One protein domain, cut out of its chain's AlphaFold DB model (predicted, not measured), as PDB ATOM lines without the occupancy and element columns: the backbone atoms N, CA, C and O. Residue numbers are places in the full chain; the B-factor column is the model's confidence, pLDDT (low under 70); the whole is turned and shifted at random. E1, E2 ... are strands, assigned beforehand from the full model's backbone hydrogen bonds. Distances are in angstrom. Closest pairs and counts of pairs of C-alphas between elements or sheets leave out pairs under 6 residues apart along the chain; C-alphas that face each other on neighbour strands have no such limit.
ATOM      1  N   VAL A  19      24.345  25.934 -25.452       92.69
ATOM      2  CA  VAL A  19      23.817  25.275 -26.647       92.69
ATOM      3  C   VAL A  19      24.963  24.787 -27.518       92.69
ATOM      4  O   VAL A  19      25.958  25.484 -27.711       92.69
ATOM      5  N   ALA A  20      24.811  23.586 -28.056       91.56
ATOM      6  CA  ALA A  20      25.661  23.058 -29.111       91.56
ATOM      7  C   ALA A  20      24.846  23.033 -30.401       91.56
ATOM      8  O   ALA A  20      23.670  22.669 -30.384       91.56
ATOM      9  N   LEU A  21      25.464  23.427 -31.508       90.50
ATOM     10  CA  LEU A  21      24.807  23.425 -32.805       90.50
ATOM     11  C   LEU A  21      25.174  22.175 -33.580       90.50
ATOM     12  O   LEU A  21      26.325  21.752 -33.586       90.50
ATOM     13  N   PHE A  22      24.192  21.621 -34.272       89.88
ATOM     14  CA  PHE A  22      24.342  20.449 -35.112       89.88
ATOM     15  C   PHE A  22      23.754  20.771 -36.486       89.88
ATOM     16  O   PHE A  22      22.673  21.345 -36.578       89.88
ATOM     17  N   SER A  23      24.492  20.456 -37.548       88.44
ATOM     18  CA  SER A  23      24.041  20.668 -38.934       88.44
ATOM     19  C   SER A  23      23.089  19.564 -39.391       88.44
ATOM     20  O   SER A  23      22.195  19.797 -40.197       88.44
ATOM     21  N   ASP A  24      23.257  18.379 -38.812       88.00
ATOM     22  CA  ASP A  24      22.349  17.246 -38.875       88.00
ATOM     23  C   ASP A  24      22.423  16.484 -37.542       88.00
ATOM     24  O   ASP A  24      23.256  16.792 -36.693       88.00
ATOM     25  N   LYS A  25      21.584  15.461 -37.352       85.00
ATOM     26  CA  LYS A  25      21.499  14.689 -36.097       85.00
ATOM     27  C   LYS A  25      22.843  14.127 -35.593       85.00
ATOM     28  O   LYS A  25      22.961  13.826 -34.410       85.00
ATOM     29  N   ASN A  26      23.835  13.975 -36.465       89.62
ATOM     30  CA  ASN A  26      25.118  13.342 -36.179       89.62
ATOM     31  C   ASN A  26      26.323  14.287 -36.345       89.62
ATOM     32  O   ASN A  26      27.419  13.937 -35.903       89.62
ATOM     33  N   THR A  27      26.147  15.471 -36.939       89.12
ATOM     34  CA  THR A  27      27.258  16.373 -37.285       89.12
ATOM     35  C   THR A  27      27.232  17.657 -36.460       89.12
ATOM     36  O   THR A  27      26.458  18.577 -36.735       89.12
ATOM     37  N   LEU A  28      28.136  17.745 -35.478       88.88
ATOM     38  CA  LEU A  28      28.385  18.953 -34.687       88.88
ATOM     39  C   LEU A  28      28.910  20.090 -35.581       88.88
ATOM     40  O   LEU A  28      29.795  19.887 -36.411       88.88
ATOM     41  N   VAL A  29      28.385  21.295 -35.392       89.06
ATOM     42  CA  VAL A  29      28.897  22.519 -36.013       89.06
ATOM     43  C   VAL A  29      30.030  23.060 -35.145       89.06
ATOM     44  O   VAL A  29      29.792  23.596 -34.065       89.06
ATOM     45  N   GLY A  30      31.260  22.930 -35.638       84.94
ATOM     46  CA  GLY A  30      32.480  23.337 -34.939       84.94
ATOM     47  C   GLY A  30      33.352  22.149 -34.532       84.94
ATOM     48  O   GLY A  30      33.079  21.001 -34.884       84.94
ATOM     49  N   GLY A  42      37.752  22.399 -22.870       63.75
ATOM     50  CA  GLY A  42      36.746  21.345 -23.062       63.75
ATOM     51  C   GLY A  42      35.389  21.834 -23.579       63.75
ATOM     52  O   GLY A  42      34.560  20.997 -23.920       63.75
ATOM     53  N   ASP A  43      35.170  23.152 -23.619       74.81
ATOM     54  CA  ASP A  43      33.852  23.772 -23.830       74.81
ATOM     55  C   ASP A  43      33.852  24.825 -24.953       74.81
ATOM     56  O   ASP A  43      32.949  25.652 -25.035       74.81
ATOM     57  N   LYS A  44      34.870  24.834 -25.823       79.94
ATOM     58  CA  LYS A  44      34.936  25.782 -26.955       79.94
ATOM     59  C   LYS A  44      33.884  25.506 -28.031       79.94
ATOM     60  O   LYS A  44      33.585  26.385 -28.829       79.94
ATOM     61  N   GLN A  45      33.349  24.292 -28.043       82.19
ATOM     62  CA  GLN A  45      32.354  23.813 -28.996       82.19
ATOM     63  C   GLN A  45      30.909  24.170 -28.629       82.19
ATOM     64  O   GLN A  45      29.995  23.859 -29.388       82.19
ATOM     65  N   VAL A  46      30.683  24.764 -27.453       88.69
ATOM     66  CA  VAL A  46      29.348  25.171 -27.002       88.69
ATOM     67  C   VAL A  46      29.263  26.686 -26.879       88.69
ATOM     68  O   VAL A  46      30.220  27.358 -26.495       88.69
ATOM     69  N   ASN A  47      28.087  27.228 -27.166       90.81
ATOM     70  CA  ASN A  47      27.772  28.629 -26.945       90.81
ATOM     71  C   ASN A  47      27.100  28.769 -25.581       90.81
ATOM     72  O   ASN A  47      25.987  28.288 -25.366       90.81
ATOM     73  N   TRP A  48      27.779  29.427 -24.645       92.44
ATOM     74  CA  TRP A  48      27.244  29.660 -23.308       92.44
ATOM     75  C   TRP A  48      26.062  30.636 -23.343       92.44
ATOM     76  O   TRP A  48      26.192  31.787 -23.767       92.44
ATOM     77  N   ILE A  49      24.907  30.172 -22.866       94.88
ATOM     78  CA  ILE A  49      23.704  30.988 -22.678       94.88
ATOM     79  C   ILE A  49      23.727  31.641 -21.300       94.88
ATOM     80  O   ILE A  49      23.376  32.810 -21.171       94.88
ATOM     81  N   THR A  50      24.199  30.949 -20.271       93.75
ATOM     82  CA  THR A  50      24.390  31.554 -18.952       93.75
ATOM     83  C   THR A  50      25.823  31.406 -18.473       93.75
ATOM     84  O   THR A  50      26.580  30.545 -18.921       93.75
ATOM     85  N   SER A  51      26.210  32.329 -17.599       90.50
ATOM     86  CA  SER A  51      27.474  32.318 -16.876       90.50
ATOM     87  C   SER A  51      27.249  33.046 -15.558       90.50
ATOM     88  O   SER A  51      26.725  34.161 -15.579       90.50
ATOM     89  N   GLY A  52      27.666  32.483 -14.430       88.56
ATOM     90  CA  GLY A  52      27.572  33.194 -13.159       88.56
ATOM     91  C   GLY A  52      27.539  32.294 -11.936       88.56
ATOM     92  O   GLY A  52      27.950  31.135 -11.981       88.56
ATOM     93  N   ALA A  53      27.089  32.890 -10.832       87.69
ATOM     94  CA  ALA A  53      26.958  32.235  -9.534       87.69
ATOM     95  C   ALA A  53      25.562  31.639  -9.289       87.69
ATOM     96  O   ALA A  53      25.426  30.821  -8.386       87.69
ATOM     97  N   ASN A  54      24.555  32.029 -10.075       90.94
ATOM     98  CA  ASN A  54      23.225  31.427 -10.010       90.94
ATOM     99  C   ASN A  54      23.283  29.989 -10.533       90.94
ATOM    100  O   ASN A  54      24.115  29.658 -11.381       90.94
ATOM    101  N   ASP A  55      22.394  29.142 -10.030       90.56
ATOM    102  CA  ASP A  55      22.245  27.782 -10.532       90.56
ATOM    103  C   ASP A  55      21.129  27.755 -11.579       90.56
ATOM    104  O   ASP A  55      19.979  28.081 -11.288       90.56
ATOM    105  N   CYS A  56      21.481  27.402 -12.814       91.69
ATOM    106  CA  CYS A  56      20.549  27.243 -13.923       91.69
ATOM    107  C   CYS A  56      20.264  25.754 -14.135       91.69
ATOM    108  O   CYS A  56      21.161  24.974 -14.459       91.69
ATOM    109  N   SER A  57      19.010  25.355 -13.965       87.94
ATOM    110  CA  SER A  57      18.595  23.957 -13.986       87.94
ATOM    111  C   SER A  57      17.337  23.746 -14.820       87.94
ATOM    112  O   SER A  57      16.769  24.709 -15.322       87.94
ATOM    113  N   ASN A  58      16.947  22.482 -15.006       88.00
ATOM    114  CA  ASN A  58      15.765  22.098 -15.780       88.00
ATOM    115  C   ASN A  58      15.706  22.805 -17.150       88.00
ATOM    116  O   ASN A  58      14.795  23.577 -17.441       88.00
ATOM    117  N   ALA A  59      16.769  22.641 -17.945       92.94
ATOM    118  CA  ALA A  59      16.872  23.318 -19.226       92.94
ATOM    119  C   ALA A  59      16.069  22.570 -20.297       92.94
ATOM    120  O   ALA A  59      16.235  21.361 -20.461       92.94
ATOM    121  N   HIS A  60      15.258  23.297 -21.062       94.94
ATOM    122  CA  HIS A  60      14.512  22.757 -22.198       94.94
ATOM    123  C   HIS A  60      14.803  23.572 -23.453       94.94
ATOM    124  O   HIS A  60      15.213  24.734 -23.384       94.94
ATOM    125  N   ALA A  61      14.606  22.956 -24.614       94.50
ATOM    126  CA  ALA A  61      14.747  23.638 -25.886       94.50
ATOM    127  C   ALA A  61      13.743  23.115 -26.914       94.50
ATOM    128  O   ALA A  61      13.457  21.922 -26.954       94.50
ATOM    129  N   ALA A  62      13.254  24.008 -27.771       95.00
ATOM    130  CA  ALA A  62      12.542  23.657 -28.999       95.00
ATOM    131  C   ALA A  62      12.766  24.734 -30.062       95.00
ATOM    132  O   ALA A  62      13.097  25.877 -29.755       95.00
ATOM    133  N   THR A  63      12.594  24.375 -31.328       93.81
ATOM    134  CA  THR A  63      12.789  25.278 -32.464       93.81
ATOM    135  C   THR A  63      11.464  25.879 -32.896       93.81
ATOM    136  O   THR A  63      10.492  25.151 -33.075       93.81
ATOM    137  N   PHE A  64      11.423  27.191 -33.117       93.88
ATOM    138  CA  PHE A  64      10.283  27.808 -33.801       93.88
ATOM    139  C   PHE A  64      10.300  27.431 -35.281       93.88
ATOM    140  O   PHE A  64       9.276  27.094 -35.863       93.88
ATOM    141  N   ASP A  65      11.494  27.498 -35.866       90.56
ATOM    142  CA  ASP A  65      11.797  27.213 -37.258       90.56
ATOM    143  C   ASP A  65      13.303  26.901 -37.388       90.56
ATOM    144  O   ASP A  65      14.020  26.778 -36.393       90.56
ATOM    145  N   SER A  66      13.809  26.798 -38.616       88.69
ATOM    146  CA  SER A  66      15.228  26.531 -38.893       88.69
ATOM    147  C   SER A  66      16.186  27.673 -38.519       88.69
ATOM    148  O   SER A  66      17.403  27.498 -38.567       88.69
ATOM    149  N   SER A  67      15.667  28.852 -38.168       91.50
ATOM    150  CA  SER A  67      16.439  30.061 -37.870       91.50
ATOM    151  C   SER A  67      16.478  30.420 -36.385       91.50
ATOM    152  O   SER A  67      17.397  31.128 -35.963       91.50
ATOM    153  N   LYS A  68      15.498  29.962 -35.596       93.94
ATOM    154  CA  LYS A  68      15.343  30.330 -34.185       93.94
ATOM    155  C   LYS A  68      14.939  29.144 -33.321       93.94
ATOM    156  O   LYS A  68      13.990  28.419 -33.622       93.94
ATOM    157  N   ALA A  69      15.569  29.058 -32.160       95.44
ATOM    158  CA  ALA A  69      15.182  28.177 -31.073       95.44
ATOM    159  C   ALA A  69      14.829  28.969 -29.816       95.44
ATOM    160  O   ALA A  69      15.356  30.055 -29.580       95.44
ATOM    161  N   LEU A  70      13.942  28.410 -29.006       96.19
ATOM    162  CA  LEU A  70      13.725  28.808 -27.628       96.19
ATOM    163  C   LEU A  70      14.533  27.885 -26.724       96.19
ATOM    164  O   LEU A  70      14.437  26.668 -26.848       96.19
ATOM    165  N   VAL A  71      15.278  28.475 -25.797       96.62
ATOM    166  CA  VAL A  71      15.929  27.784 -24.685       96.62
ATOM    167  C   VAL A  71      15.334  28.321 -23.395       96.62
ATOM    168  O   VAL A  71      15.289  29.536 -23.193       96.62
ATOM    169  N   THR A  72      14.892  27.431 -22.520       95.94
ATOM    170  CA  THR A  72      14.367  27.789 -21.203       95.94
ATOM    171  C   THR A  72      15.195  27.150 -20.104       95.94
ATOM    172  O   THR A  72      15.799  26.103 -20.322       95.94
ATOM    173  N   TRP A  73      15.235  27.773 -18.930       94.56
ATOM    174  CA  TRP A  73      15.807  27.182 -17.719       94.56
ATOM    175  C   TRP A  73      15.176  27.784 -16.472       94.56
ATOM    176  O   TRP A  73      14.736  28.930 -16.475       94.56
ATOM    177  N   GLU A  74      15.176  27.024 -15.390       91.75
ATOM    178  CA  GLU A  74      14.833  27.499 -14.055       91.75
ATOM    179  C   GLU A  74      16.085  28.045 -13.374       91.75
ATOM    180  O   GLU A  74      17.134  27.396 -13.362       91.75
ATOM    181  N   GLU A  75      15.987  29.243 -12.805       91.19
ATOM    182  CA  GLU A  75      17.108  29.889 -12.133       91.19
ATOM    183  C   GLU A  75      16.907  29.925 -10.617       91.19
ATOM    184  O   GLU A  75      15.847  30.311 -10.123       91.19
ATOM    185  N   ILE A  76      17.950  29.555  -9.878       89.94
ATOM    186  CA  ILE A  76      18.037  29.701  -8.426       89.94
ATOM    187  C   ILE A  76      19.091  30.764  -8.119       89.94
ATOM    188  O   ILE A  76      20.261  30.611  -8.487       89.94
ATOM    189  N   SER A  77      18.685  31.829  -7.427       89.50
ATOM    190  CA  SER A  77      19.611  32.814  -6.870       89.50
ATOM    191  C   SER A  77      20.142  32.351  -5.516       89.50
ATOM    192  O   SER A  77      19.432  31.697  -4.749       89.50
ATOM    193  N   ASP A  78      21.393  32.716  -5.235       87.44
ATOM    194  CA  ASP A  78      22.111  32.360  -4.006       87.44
ATOM    195  C   ASP A  78      22.039  30.852  -3.680       87.44
ATOM    196  O   ASP A  78      21.592  30.462  -2.597       87.44
ATOM    197  N   PRO A  79      22.443  29.976  -4.625       87.50
ATOM    198  CA  PRO A  79      22.282  28.540  -4.468       87.50
ATOM    199  C   PRO A  79      23.143  27.992  -3.324       87.50
ATOM    200  O   PRO A  79      24.355  28.202  -3.250       87.50
ATOM    201  N   ILE A  80      22.509  27.207  -2.460       87.06
ATOM    202  CA  ILE A  80      23.130  26.405  -1.413       87.06
ATOM    203  C   ILE A  80      23.109  24.946  -1.878       87.06
ATOM    204  O   ILE A  80      22.051  24.331  -2.007       87.06
ATOM    205  N   CYS A  81      24.282  24.378  -2.139       82.19
ATOM    206  CA  CYS A  81      24.427  23.023  -2.679       82.19
ATOM    207  C   CYS A  81      25.036  22.105  -1.606       82.19
ATOM    208  O   CYS A  81      26.212  21.750  -1.672       82.19
ATOM    209  N   ASP A  82      24.240  21.774  -0.584       76.88
ATOM    210  CA  ASP A  82      24.696  21.044   0.614       76.88
ATOM    211  C   ASP A  82      25.087  19.581   0.334       76.88
ATOM    212  O   ASP A  82      25.873  18.990   1.077       76.88
ATOM    213  N   PHE A  83      24.547  18.984  -0.734       67.50
ATOM    214  CA  PHE A  83      24.765  17.581  -1.075       67.50
ATOM    215  C   PHE A  83      25.382  17.430  -2.461       67.50
ATOM    216  O   PHE A  83      24.944  18.038  -3.431       67.50
ATOM    217  N   ASP A  84      26.353  16.527  -2.572       63.44
ATOM    218  CA  ASP A  84      27.075  16.299  -3.825       63.44
ATOM    219  C   ASP A  84      26.243  15.651  -4.936       63.44
ATOM    220  O   ASP A  84      26.582  15.767  -6.114       63.44
ATOM    221  N   ALA A  85      25.155  14.984  -4.555       62.09
ATOM    222  CA  ALA A  85      24.270  14.257  -5.458       62.09
ATOM    223  C   ALA A  85      22.879  14.891  -5.603       62.09
ATOM    224  O   ALA A  85      22.165  14.566  -6.548       62.09
ATOM    225  N   MET A  86      22.489  15.777  -4.684       61.84
ATOM    226  CA  MET A  86      21.184  16.439  -4.712       61.84
ATOM    227  C   MET A  86      21.407  17.859  -5.234       61.84
ATOM    228  O   MET A  86      22.419  18.471  -4.908       61.84
ATOM    229  N   GLY A  87      20.524  18.364  -6.096       73.88
ATOM    230  CA  GLY A  87      20.671  19.699  -6.687       73.88
ATOM    231  C   GLY A  87      20.809  20.824  -5.649       73.88
ATOM    232  O   GLY A  87      20.650  20.620  -4.445       73.88
ATOM    233  N   CYS A  88      21.103  22.032  -6.119       81.75
ATOM    234  CA  CYS A  88      21.153  23.199  -5.247       81.75
ATOM    235  C   CYS A  88      19.744  23.611  -4.800       81.75
ATOM    236  O   CYS A  88      18.777  23.463  -5.547       81.75
ATOM    237  N   ARG A  89      19.650  24.150  -3.584       85.38
ATOM    238  CA  ARG A  89      18.456  24.821  -3.064       85.38
ATOM    239  C   ARG A  89      18.692  26.324  -2.972       85.38
ATOM    240  O   ARG A  89      19.830  26.751  -2.830       85.38
ATOM    241  N   GLY A  90      17.647  27.131  -3.013       86.38
ATOM    242  CA  GLY A  90      17.748  28.579  -2.875       86.38
ATOM    243  C   GLY A  90      16.463  29.279  -3.282       86.38
ATOM    244  O   GLY A  90      15.399  28.662  -3.393       86.38
ATOM    245  N   THR A  91      16.557  30.586  -3.502       88.69
ATOM    246  CA  THR A  91      15.412  31.381  -3.938       88.69
ATOM    247  C   THR A  91      15.189  31.174  -5.428       88.69
ATOM    248  O   THR A  91      16.084  31.402  -6.238       88.69
ATOM    249  N   PHE A  92      13.982  30.749  -5.797       88.25
ATOM    250  CA  PHE A  92      13.599  30.664  -7.199       88.25
ATOM    251  C   PHE A  92      13.565  32.074  -7.807       88.25
ATOM    252  O   PHE A  92      12.805  32.934  -7.367       88.25
ATOM    253  N   ALA A  93      14.410  32.305  -8.810       90.62
ATOM    254  CA  ALA A  93      14.574  33.577  -9.512       90.62
ATOM    255  C   ALA A  93      13.780  33.632 -10.832       90.62
ATOM    256  O   ALA A  93      13.966  34.549 -11.642       90.62
ATOM    257  N   GLY A  94      12.891  32.659 -11.037       90.69
ATOM    258  CA  GLY A  94      12.033  32.535 -12.206       90.69
ATOM    259  C   GLY A  94      12.567  31.574 -13.263       90.69
ATOM    260  O   GLY A  94      13.754  31.244 -13.322       90.69
ATOM    261  N   THR A  95      11.660  31.175 -14.142       92.56
ATOM    262  CA  THR A  95      11.963  30.521 -15.409       92.56
ATOM    263  C   THR A  95      12.405  31.582 -16.401       92.56
ATOM    264  O   THR A  95      11.692  32.556 -16.650       92.56
ATOM    265  N   LYS A  96      13.592  31.410 -16.972       95.31
ATOM    266  CA  LYS A  96      14.126  32.266 -18.024       95.31
ATOM    267  C   LYS A  96      13.828  31.655 -19.385       95.31
ATOM    268  O   LYS A  96      13.890  30.440 -19.551       95.31
ATOM    269  N   LEU A  97      13.533  32.507 -20.356       95.69
ATOM    270  CA  LEU A  97      13.219  32.154 -21.731       95.69
ATOM    271  C   LEU A  97      14.106  32.989 -22.655       95.69
ATOM    272  O   LEU A  97      13.981  34.212 -22.701       95.69
ATOM    273  N   GLN A  98      15.000  32.338 -23.391       96.62
ATOM    274  CA  GLN A  98      15.945  32.974 -24.305       96.62
ATOM    275  C   GLN A  98      15.734  32.456 -25.719       96.62
ATOM    276  O   GLN A  98      15.794  31.252 -25.966       96.62
ATOM    277  N   ILE A  99      15.579  33.371 -26.671       96.06
ATOM    278  CA  ILE A  99      15.646  33.015 -28.088       96.06
ATOM    279  C   ILE A  99      17.115  32.930 -28.501       96.06
ATOM    280  O   ILE A  99      17.921  33.794 -28.144       96.06
ATOM    281  N   VAL A 100      17.456  31.900 -29.263       95.81
ATOM    282  CA  VAL A 100      18.781  31.660 -29.829       95.81
ATOM    283  C   VAL A 100      18.645  31.539 -31.346       95.81
ATOM    284  O   VAL A 100      17.719  30.898 -31.837       95.81
ATOM    285  N   GLY A 101      19.537  32.187 -32.091       94.44
ATOM    286  CA  GLY A 101      19.589  32.096 -33.547       94.44
ATOM    287  C   GLY A 101      20.229  30.795 -34.035       94.44
ATOM    288  O   GLY A 101      20.840  30.055 -33.264       94.44
ATOM    289  N   SER A 102      20.158  30.536 -35.339       92.94
ATOM    290  CA  SER A 102      20.815  29.385 -35.980       92.94
ATOM    291  C   SER A 102      22.346  29.408 -35.894       92.94
ATOM    292  O   SER A 102      22.985  28.380 -36.094       92.94
ATOM    293  N   ASP A 103      22.943  30.553 -35.556       91.88
ATOM    294  CA  ASP A 103      24.368  30.694 -35.242       91.88
ATOM    295  C   ASP A 103      24.691  30.420 -33.760       91.88
ATOM    296  O   ASP A 103      25.843  30.535 -33.339       91.88
ATOM    297  N   GLY A 104      23.682  30.049 -32.965       91.06
ATOM    298  CA  GLY A 104      23.821  29.702 -31.557       91.06
ATOM    299  C   GLY A 104      23.989  30.921 -30.655       91.06
ATOM    300  O   GLY A 104      24.235  30.763 -29.458       91.06
ATOM    301  N   LYS A 105      23.853  32.138 -31.199       93.75
ATOM    302  CA  LYS A 105      23.901  33.374 -30.421       93.75
ATOM    303  C   LYS A 105      22.530  33.729 -29.870       93.75
ATOM    304  O   LYS A 105      21.494  33.460 -30.474       93.75
ATOM    305  N   LYS A 106      22.534  34.395 -28.719       95.38
ATOM    306  CA  LYS A 106      21.330  34.956 -28.104       95.38
ATOM    307  C   LYS A 106      20.708  36.019 -29.007       95.38
ATOM    308  O   LYS A 106      21.411  36.874 -29.543       95.38
ATOM    309  N   VAL A 107      19.387  35.990 -29.110       94.81
ATOM    310  CA  VAL A 107      18.574  37.011 -29.767       94.81
ATOM    311  C   VAL A 107      17.794  37.753 -28.689       94.81
ATOM    312  O   VAL A 107      16.848  37.213 -28.119       94.81
ATOM    313  N   GLY A 108      18.202  38.992 -28.414       93.44
ATOM    314  CA  GLY A 108      17.622  39.803 -27.344       93.44
ATOM    315  C   GLY A 108      17.974  39.307 -25.938       93.44
ATOM    316  O   GLY A 108      18.788  38.397 -25.764       93.44
ATOM    317  N   GLU A 109      17.345  39.931 -24.944       93.62
ATOM    318  CA  GLU A 109      17.499  39.586 -23.530       93.62
ATOM    319  C   GLU A 109      16.521  38.477 -23.112       93.62
ATOM    320  O   GLU A 109      15.424  38.383 -23.675       93.62
ATOM    321  N   PRO A 110      16.883  37.648 -22.119       93.50
ATOM    322  CA  PRO A 110      16.003  36.603 -21.630       93.50
ATOM    323  C   PRO A 110      14.785  37.201 -20.920       93.50
ATOM    324  O   PRO A 110      14.898  38.095 -20.080       93.50
ATOM    325  N   VAL A 111      13.609  36.657 -21.219       93.69
ATOM    326  CA  VAL A 111      12.371  36.963 -20.496       93.69
ATOM    327  C   VAL A 111      12.318  36.101 -19.241       93.69
ATOM    328  O   VAL A 111      12.673  34.929 -19.287       93.69
ATOM    329  N   SER A 112      11.877  36.665 -18.120       92.38
ATOM    330  CA  SER A 112      11.732  35.941 -16.855       92.38
ATOM    331  C   SER A 112      10.261  35.826 -16.477       92.38
ATOM    332  O   SER A 112       9.560  36.835 -16.465       92.38
ATOM    333  N   ALA A 113       9.821  34.628 -16.104       88.94
ATOM    334  CA  ALA A 113       8.492  34.359 -15.564       88.94
ATOM    335  C   ALA A 113       8.617  33.681 -14.193       88.94
ATOM    336  O   ALA A 113       9.355  32.712 -14.044       88.94
ATOM    337  N   SER A 114       7.934  34.202 -13.176       87.00
ATOM    338  CA  SER A 114       7.986  33.665 -11.804       87.00
ATOM    339  C   SER A 114       6.902  32.626 -11.511       87.00
ATOM    340  O   SER A 114       6.959  31.950 -10.492       87.00
ATOM    341  N   ASP A 115       5.906  32.523 -12.383       82.31
ATOM    342  CA  ASP A 115       4.691  31.718 -12.234       82.31
ATOM    343  C   ASP A 115       4.500  30.704 -13.375       82.31
ATOM    344  O   ASP A 115       3.560  29.910 -13.361       82.31
ATOM    345  N   VAL A 116       5.407  30.710 -14.354       83.50
ATOM    346  CA  VAL A 116       5.431  29.754 -15.461       83.50
ATOM    347  C   VAL A 116       6.614  28.823 -15.276       83.50
ATOM    348  O   VAL A 116       7.751  29.270 -15.159       83.50
ATOM    349  N   TYR A 117       6.339  27.527 -15.315       85.25
ATOM    350  CA  TYR A 117       7.334  26.461 -15.251       85.25
ATOM    351  C   TYR A 117       7.293  25.679 -16.557       85.25
ATOM    352  O   TYR A 117       6.250  25.626 -17.215       85.25
ATOM    353  N   VAL A 118       8.415  25.088 -16.951       86.31
ATOM    354  CA  VAL A 118       8.450  24.189 -18.106       86.31
ATOM    355  C   VAL A 118       8.449  22.768 -17.575       86.31
ATOM    356  O   VAL A 118       9.445  22.297 -17.034       86.31
ATOM    357  N   ALA A 119       7.296  22.108 -17.670       83.75
ATOM    358  CA  ALA A 119       7.175  20.706 -17.313       83.75
ATOM    359  C   ALA A 119       7.144  19.865 -18.592       83.75
ATOM    360  O   ALA A 119       6.361  20.125 -19.501       83.75
ATOM    361  N   GLY A 120       7.975  18.826 -18.642       84.62
ATOM    362  CA  GLY A 120       8.022  17.910 -19.780       84.62
ATOM    363  C   GLY A 120       8.561  18.546 -21.061       84.62
ATOM    364  O   GLY A 120       9.365  19.478 -21.028       84.62
ATOM    365  N   ASP A 121       8.140  17.993 -22.195       88.12
ATOM    366  CA  ASP A 121       8.669  18.375 -23.500       88.12
ATOM    367  C   ASP A 121       7.954  19.609 -24.065       88.12
ATOM    368  O   ASP A 121       6.736  19.772 -23.964       88.12
ATOM    369  N   MET A 122       8.739  20.473 -24.708       94.06
ATOM    370  CA  MET A 122       8.240  21.593 -25.497       94.06
ATOM    371  C   MET A 122       7.897  21.112 -26.907       94.06
ATOM    372  O   MET A 122       8.691  20.425 -27.545       94.06
ATOM    373  N   VAL A 123       6.732  21.512 -27.411       94.44
ATOM    374  CA  VAL A 123       6.232  21.123 -28.733       94.44
ATOM    375  C   VAL A 123       5.994  22.358 -29.583       94.44
ATOM    376  O   VAL A 123       5.325  23.302 -29.160       94.44
ATOM    377  N   THR A 124       6.502  22.334 -30.810       94.62
ATOM    378  CA  THR A 124       6.189  23.347 -31.818       94.62
ATOM    379  C   THR A 124       4.863  23.000 -32.484       94.62
ATOM    380  O   THR A 124       4.714  21.960 -33.124       94.62
ATOM    381  N   MET A 125       3.878  23.869 -32.299       94.12
ATOM    382  CA  MET A 125       2.541  23.758 -32.865       94.12
ATOM    383  C   MET A 125       2.549  24.126 -34.352       94.12
ATOM    384  O   MET A 125       3.425  24.845 -34.834       94.12
ATOM    385  N   SER A 126       1.522  23.689 -35.085       92.69
ATOM    386  CA  SER A 126       1.369  23.986 -36.518       92.69
ATOM    387  C   SER A 126       1.222  25.478 -36.839       92.69
ATOM    388  O   SER A 126       1.474  25.887 -37.968       92.69
ATOM    389  N   ASP A 127       0.835  26.293 -35.856       90.88
ATOM    390  CA  ASP A 127       0.764  27.753 -35.961       90.88
ATOM    391  C   ASP A 127       2.102  28.457 -35.643       90.88
ATOM    392  O   ASP A 127       2.160  29.686 -35.585       90.88
ATOM    393  N   GLY A 128       3.178  27.689 -35.436       92.19
ATOM    394  CA  GLY A 128       4.525  28.189 -35.164       92.19
ATOM    395  C   GLY A 128       4.758  28.639 -33.721       92.19
ATOM    396  O   GLY A 128       5.826  29.172 -33.412       92.19
ATOM    397  N   ARG A 129       3.790  28.456 -32.814       95.00
ATOM    398  CA  ARG A 129       4.015  28.658 -31.377       95.00
ATOM    399  C   ARG A 129       4.715  27.450 -30.778       95.00
ATOM    400  O   ARG A 129       4.450  26.321 -31.169       95.00
ATOM    401  N   ILE A 130       5.552  27.679 -29.778       95.75
ATOM    402  CA  ILE A 130       6.073  26.603 -28.938       95.75
ATOM    403  C   ILE A 130       5.216  26.548 -27.684       95.75
ATOM    404  O   ILE A 130       5.102  27.555 -26.988       95.75
ATOM    405  N   CYS A 131       4.624  25.391 -27.409       95.31
ATOM    406  CA  CYS A 131       3.785  25.159 -26.247       95.31
ATOM    407  C   CYS A 131       4.350  24.042 -25.373       95.31
ATOM    408  O   CYS A 131       4.981  23.110 -25.866       95.31
ATOM    409  N   TRP A 132       4.105  24.121 -24.073       94.44
ATOM    410  CA  TRP A 132       4.479  23.085 -23.117       94.44
ATOM    411  C   TRP A 132       3.423  22.979 -22.018       94.44
ATOM    412  O   TRP A 132       2.751  23.970 -21.696       94.44
ATOM    413  N   PRO A 133       3.244  21.785 -21.439       91.31
ATOM    414  CA  PRO A 133       2.416  21.644 -20.264       91.31
ATOM    415  C   PRO A 133       3.105  22.269 -19.048       91.31
ATOM    416  O   PRO A 133       4.324  22.239 -18.896       91.31
ATOM    417  N   TYR A 134       2.310  22.817 -18.141       87.62
ATOM    418  CA  TYR A 134       2.772  23.244 -16.832       87.62
ATOM    419  C   TYR A 134       1.677  23.058 -15.791       87.62
ATOM    420  O   TYR A 134       0.475  23.037 -16.081       87.62
ATOM    421  N   VAL A 135       2.108  22.925 -14.548       83.62
ATOM    422  CA  VAL A 135       1.223  22.902 -13.393       83.62
ATOM    423  C   VAL A 135       1.332  24.261 -12.725       83.62
ATOM    424  O   VAL A 135       2.423  24.679 -12.346       83.62
ATOM    425  N   ALA A 136       0.205  24.957 -12.593       77.69
ATOM    426  CA  ALA A 136       0.148  26.178 -11.805       77.69
ATOM    427  C   ALA A 136       0.267  25.797 -10.324       77.69
ATOM    428  O   ALA A 136      -0.683  25.299  -9.719       77.69
ATOM    429  N   MET A 137       1.458  25.977  -9.764       72.50
ATOM    430  CA  MET A 137       1.736  25.757  -8.354       72.50
ATOM    431  C   MET A 137       2.769  26.762  -7.856       72.50
ATOM    432  O   MET A 137       3.616  27.225  -8.621       72.50
ATOM    433  N   ASP A 138       2.717  27.062  -6.562       74.12
ATOM    434  CA  ASP A 138       3.749  27.845  -5.892       74.12
ATOM    435  C   ASP A 138       4.990  26.964  -5.719       74.12
ATOM    436  O   ASP A 138       5.106  26.195  -4.761       74.12
ATOM    437  N   TRP A 139       5.906  27.017  -6.684       70.44
ATOM    438  CA  TRP A 139       7.153  26.268  -6.616       70.44
ATOM    439  C   TRP A 139       8.142  26.966  -5.686       70.44
ATOM    440  O   TRP A 139       8.359  28.179  -5.761       70.44
ATOM    441  N   LYS A 140       8.775  26.189  -4.809       72.81
ATOM    442  CA  LYS A 140       9.876  26.653  -3.965       72.81
ATOM    443  C   LYS A 140      11.041  25.695  -4.096       72.81
ATOM    444  O   LYS A 140      10.866  24.484  -4.064       72.81
ATOM    445  N   LEU A 141      12.239  26.252  -4.204       72.38
ATOM    446  CA  LEU A 141      13.482  25.493  -4.292       72.38
ATOM    447  C   LEU A 141      14.306  25.620  -3.006       72.38
ATOM    448  O   LEU A 141      15.495  25.363  -3.026       72.38
ATOM    449  N   ASP A 142      13.704  25.997  -1.876       72.44
ATOM    450  CA  ASP A 142      14.379  26.231  -0.587       72.44
ATOM    451  C   ASP A 142      14.658  24.949   0.231       72.44
ATOM    452  O   ASP A 142      15.315  24.988   1.279       72.44
ATOM    453  N   GLY A 143      14.231  23.789  -0.271       69.94
ATOM    454  CA  GLY A 143      14.447  22.481   0.342       69.94
ATOM    455  C   GLY A 143      13.795  21.340  -0.445       69.94
ATOM    456  O   GLY A 143      13.225  21.581  -1.511       69.94
ATOM    457  N   PRO A 144      13.874  20.094   0.062       69.69
ATOM    458  CA  PRO A 144      13.172  18.958  -0.528       69.69
ATOM    459  C   PRO A 144      11.669  19.236  -0.602       69.69
ATOM    460  O   PRO A 144      11.035  19.467   0.426       69.69
ATOM    461  N   GLN A 145      11.107  19.196  -1.808       69.00
ATOM    462  CA  GLN A 145       9.673  19.355  -2.025       69.00
ATOM    463  C   GLN A 145       9.040  18.003  -2.340       69.00
ATOM    464  O   GLN A 145       9.545  17.243  -3.168       69.00
ATOM    465  N   THR A 146       7.905  17.727  -1.707       69.19
ATOM    466  CA  THR A 146       7.016  16.644  -2.123       69.19
ATOM    467  C   THR A 146       5.956  17.248  -3.027       69.19
ATOM    468  O   THR A 146       5.272  18.190  -2.627       69.19
ATOM    469  N   GLY A 147       5.825  16.729  -4.248       68.50
ATOM    470  CA  GLY A 147       4.802  17.195  -5.177       68.50
ATOM    471  C   GLY A 147       3.400  17.002  -4.598       68.50
ATOM    472  O   GLY A 147       3.064  15.920  -4.114       68.50
ATOM    473  N   SER A 148       2.581  18.048  -4.660       72.81
ATOM    474  CA  SER A 148       1.155  17.939  -4.359       72.81
ATOM    475  C   SER A 148       0.439  17.282  -5.539       72.81
ATOM    476  O   SER A 148       0.714  17.643  -6.686       72.81
ATOM    477  N   PRO A 149      -0.492  16.341  -5.305       78.88
ATOM    478  CA  PRO A 149      -1.308  15.806  -6.382       78.88
ATOM    479  C   PRO A 149      -2.122  16.941  -7.010       78.88
ATOM    480  O   PRO A 149      -2.830  17.671  -6.314       78.88
ATOM    481  N   VAL A 150      -2.030  17.077  -8.332       79.88
ATOM    482  CA  VAL A 150      -2.810  18.044  -9.105       79.88
ATOM    483  C   VAL A 150      -3.766  17.317 -10.037       79.88
ATOM    484  O   VAL A 150      -3.417  16.318 -10.660       79.88
ATOM    485  N   SER A 151      -4.998  17.813 -10.120       85.19
ATOM    486  CA  SER A 151      -6.042  17.270 -10.998       85.19
ATOM    487  C   SER A 151      -6.194  18.053 -12.303       85.19
ATOM    488  O   SER A 151      -7.006  17.687 -13.149       85.19
ATOM    489  N   LYS A 152      -5.439  19.144 -12.464       85.94
ATOM    490  CA  LYS A 152      -5.478  20.023 -13.633       85.94
ATOM    491  C   LYS A 152      -4.061  20.334 -14.093       85.94
ATOM    492  O   LYS A 152      -3.189  20.611 -13.273       85.94
ATOM    493  N   ILE A 153      -3.876  20.328 -15.407       86.50
ATOM    494  CA  ILE A 153      -2.663  20.775 -16.091       86.50
ATOM    495  C   ILE A 153      -3.043  21.908 -17.043       86.50
ATOM    496  O   ILE A 153      -4.142  21.912 -17.598       86.50
ATOM    497  N   SER A 154      -2.173  22.900 -17.176       88.50
ATOM    498  CA  SER A 154      -2.338  24.031 -18.091       88.50
ATOM    499  C   SER A 154      -1.277  23.960 -19.185       88.50
ATOM    500  O   SER A 154      -0.294  23.240 -19.048       88.50
ATOM    501  N   PHE A 155      -1.473  24.693 -20.277       90.56
ATOM    502  CA  PHE A 155      -0.498  24.779 -21.360       90.56
ATOM    503  C   PHE A 155      -0.086  26.231 -21.549       90.56
ATOM    504  O   PHE A 155      -0.938  27.100 -21.737       90.56
ATOM    505  N   ALA A 156       1.215  26.485 -21.485       91.56
ATOM    506  CA  ALA A 156       1.797  27.773 -21.819       91.56
ATOM    507  C   ALA A 156       2.306  27.717 -23.257       91.56
ATOM    508  O   ALA A 156       2.763  26.671 -23.711       91.56
ATOM    509  N   CYS A 157       2.209  28.835 -23.972       93.12
ATOM    510  CA  CYS A 157       2.677  28.952 -25.344       93.12
ATOM    511  C   CYS A 157       3.415  30.272 -25.541       93.12
ATOM    512  O   CYS A 157       2.972  31.311 -25.051       93.12
ATOM    513  N   VAL A 158       4.482  30.250 -26.332       92.38
ATOM    514  CA  VAL A 158       5.217  31.443 -26.758       92.38
ATOM    515  C   VAL A 158       5.312  31.491 -28.279       92.38
ATOM    516  O   VAL A 158       5.398  30.459 -28.945       92.38
ATOM    517  N   SER A 159       5.292  32.696 -28.844       90.94
ATOM    518  CA  SER A 159       5.470  32.935 -30.276       90.94
ATOM    519  C   SER A 159       6.832  33.581 -30.560       90.94
ATOM    520  O   SER A 159       7.269  34.486 -29.854       90.94
ATOM    521  N   GLY A 160       7.509  33.137 -31.625       77.19
ATOM    522  CA  GLY A 160       8.853  33.598 -32.021       77.19
ATOM    523  C   GLY A 160       8.891  34.905 -32.833       77.19
ATOM    524  O   GLY A 160       9.875  35.181 -33.528       77.19
TER     525      GLY A 160
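Overview. This is residues 19 to 30 and 42 to 160 of the 347 residues of an uncharacterized protein of Colletotrichum orbiculare (strain 104-T / ATCC 96160 / CBS 514.97 / LARS 414 / MAFF 240422) (UniProt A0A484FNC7). What shape does the backbone make? A twisted sheet of four long, bent strands, E2 to E5, has the small hairpin E6 and E7 over part of one face, closest at the E2 edge, so that the two sheets are only partly and loosely face to face. A long loop, residues 135 to 153, joins E6 to E7, and the short strand E1 lies away from both sheets. What is it built of? The printed part has 131 residues with no named helix and seven named strands, E1 to E7 in order along the chain; the class is all strand, though under half of the residues, 58, are in named elements. How is it laid out? The sheet runs E2, E3, E4, E5 and the other E6, E7, each antiparallel; the whole is compact, with a radius of gyration of the C-alphas of 15.9 A and spans of 40 by 38 by 27 A.

Along the chain. Where is the largest sheet? E2 is residues 55 to 63, 24.0 A long, beginning at C-alpha 55 (22.245, 27.782, -10.532), and E3 is residues 68 to 80, 33.9 A. E4 is residues 89 to 101, 31.4 A, and E5 is residues 106 to 113, 18.0 A. Where are the other strands? E6 is residues 129 to 134, 15.6 A, and E7 is residues 154 to 159, 17.0 A, ending at C-alpha 159 (5.470, 32.935, -30.276). E1 is residues 22 to 24, 5.3 A, beginning at C-alpha 22 (24.342, 20.449, -35.112).

Arrangement. How do the four strands pair? E2 to E5 form a meander, each strand the antiparallel neighbour of the one before, with edge strands E2 and E5. N 57 and O 74 of the hairpin E2 and E3 are 2.8 A apart, N 71 and O 98 of the hairpin E3 and E4 2.8 A, and N 97 and O 111 of the hairpin E4 and E5 2.8 A, each within hydrogen-bond range. Where do they bend? E2 bends by 60 degrees at residue 58, E3 by 58 at 77, E4 by 73 at 92 and E5 by 60 at 109. What of the rest? In the hairpin E6 and E7, N 132 and O 156 are within hydrogen-bond range at 2.9 A, and the closest C-alphas of E2 and E6, Ala 62 and Ile 130, are 7.1 A apart. E1 pairs with no named strand, but its residues 22 to 24 pair antiparallel with residues 27 to 28.

Size, cuts and confidence. How large is it? The two C-alphas farthest apart, Gly 30 and Ser 151, are 45.8 A from each other. Where is the printed part cut? Residues 31 to 41 are not printed, and C-alphas 30 and 42 are 12.8 A apart. Which links are long, and where is confidence low? E5 to E6 and E6 to E7 are long links, of 15 and 19 residues. The model's pLDDT is under 70 at residue 42, residues 83 to 86 and residues 143 to 147.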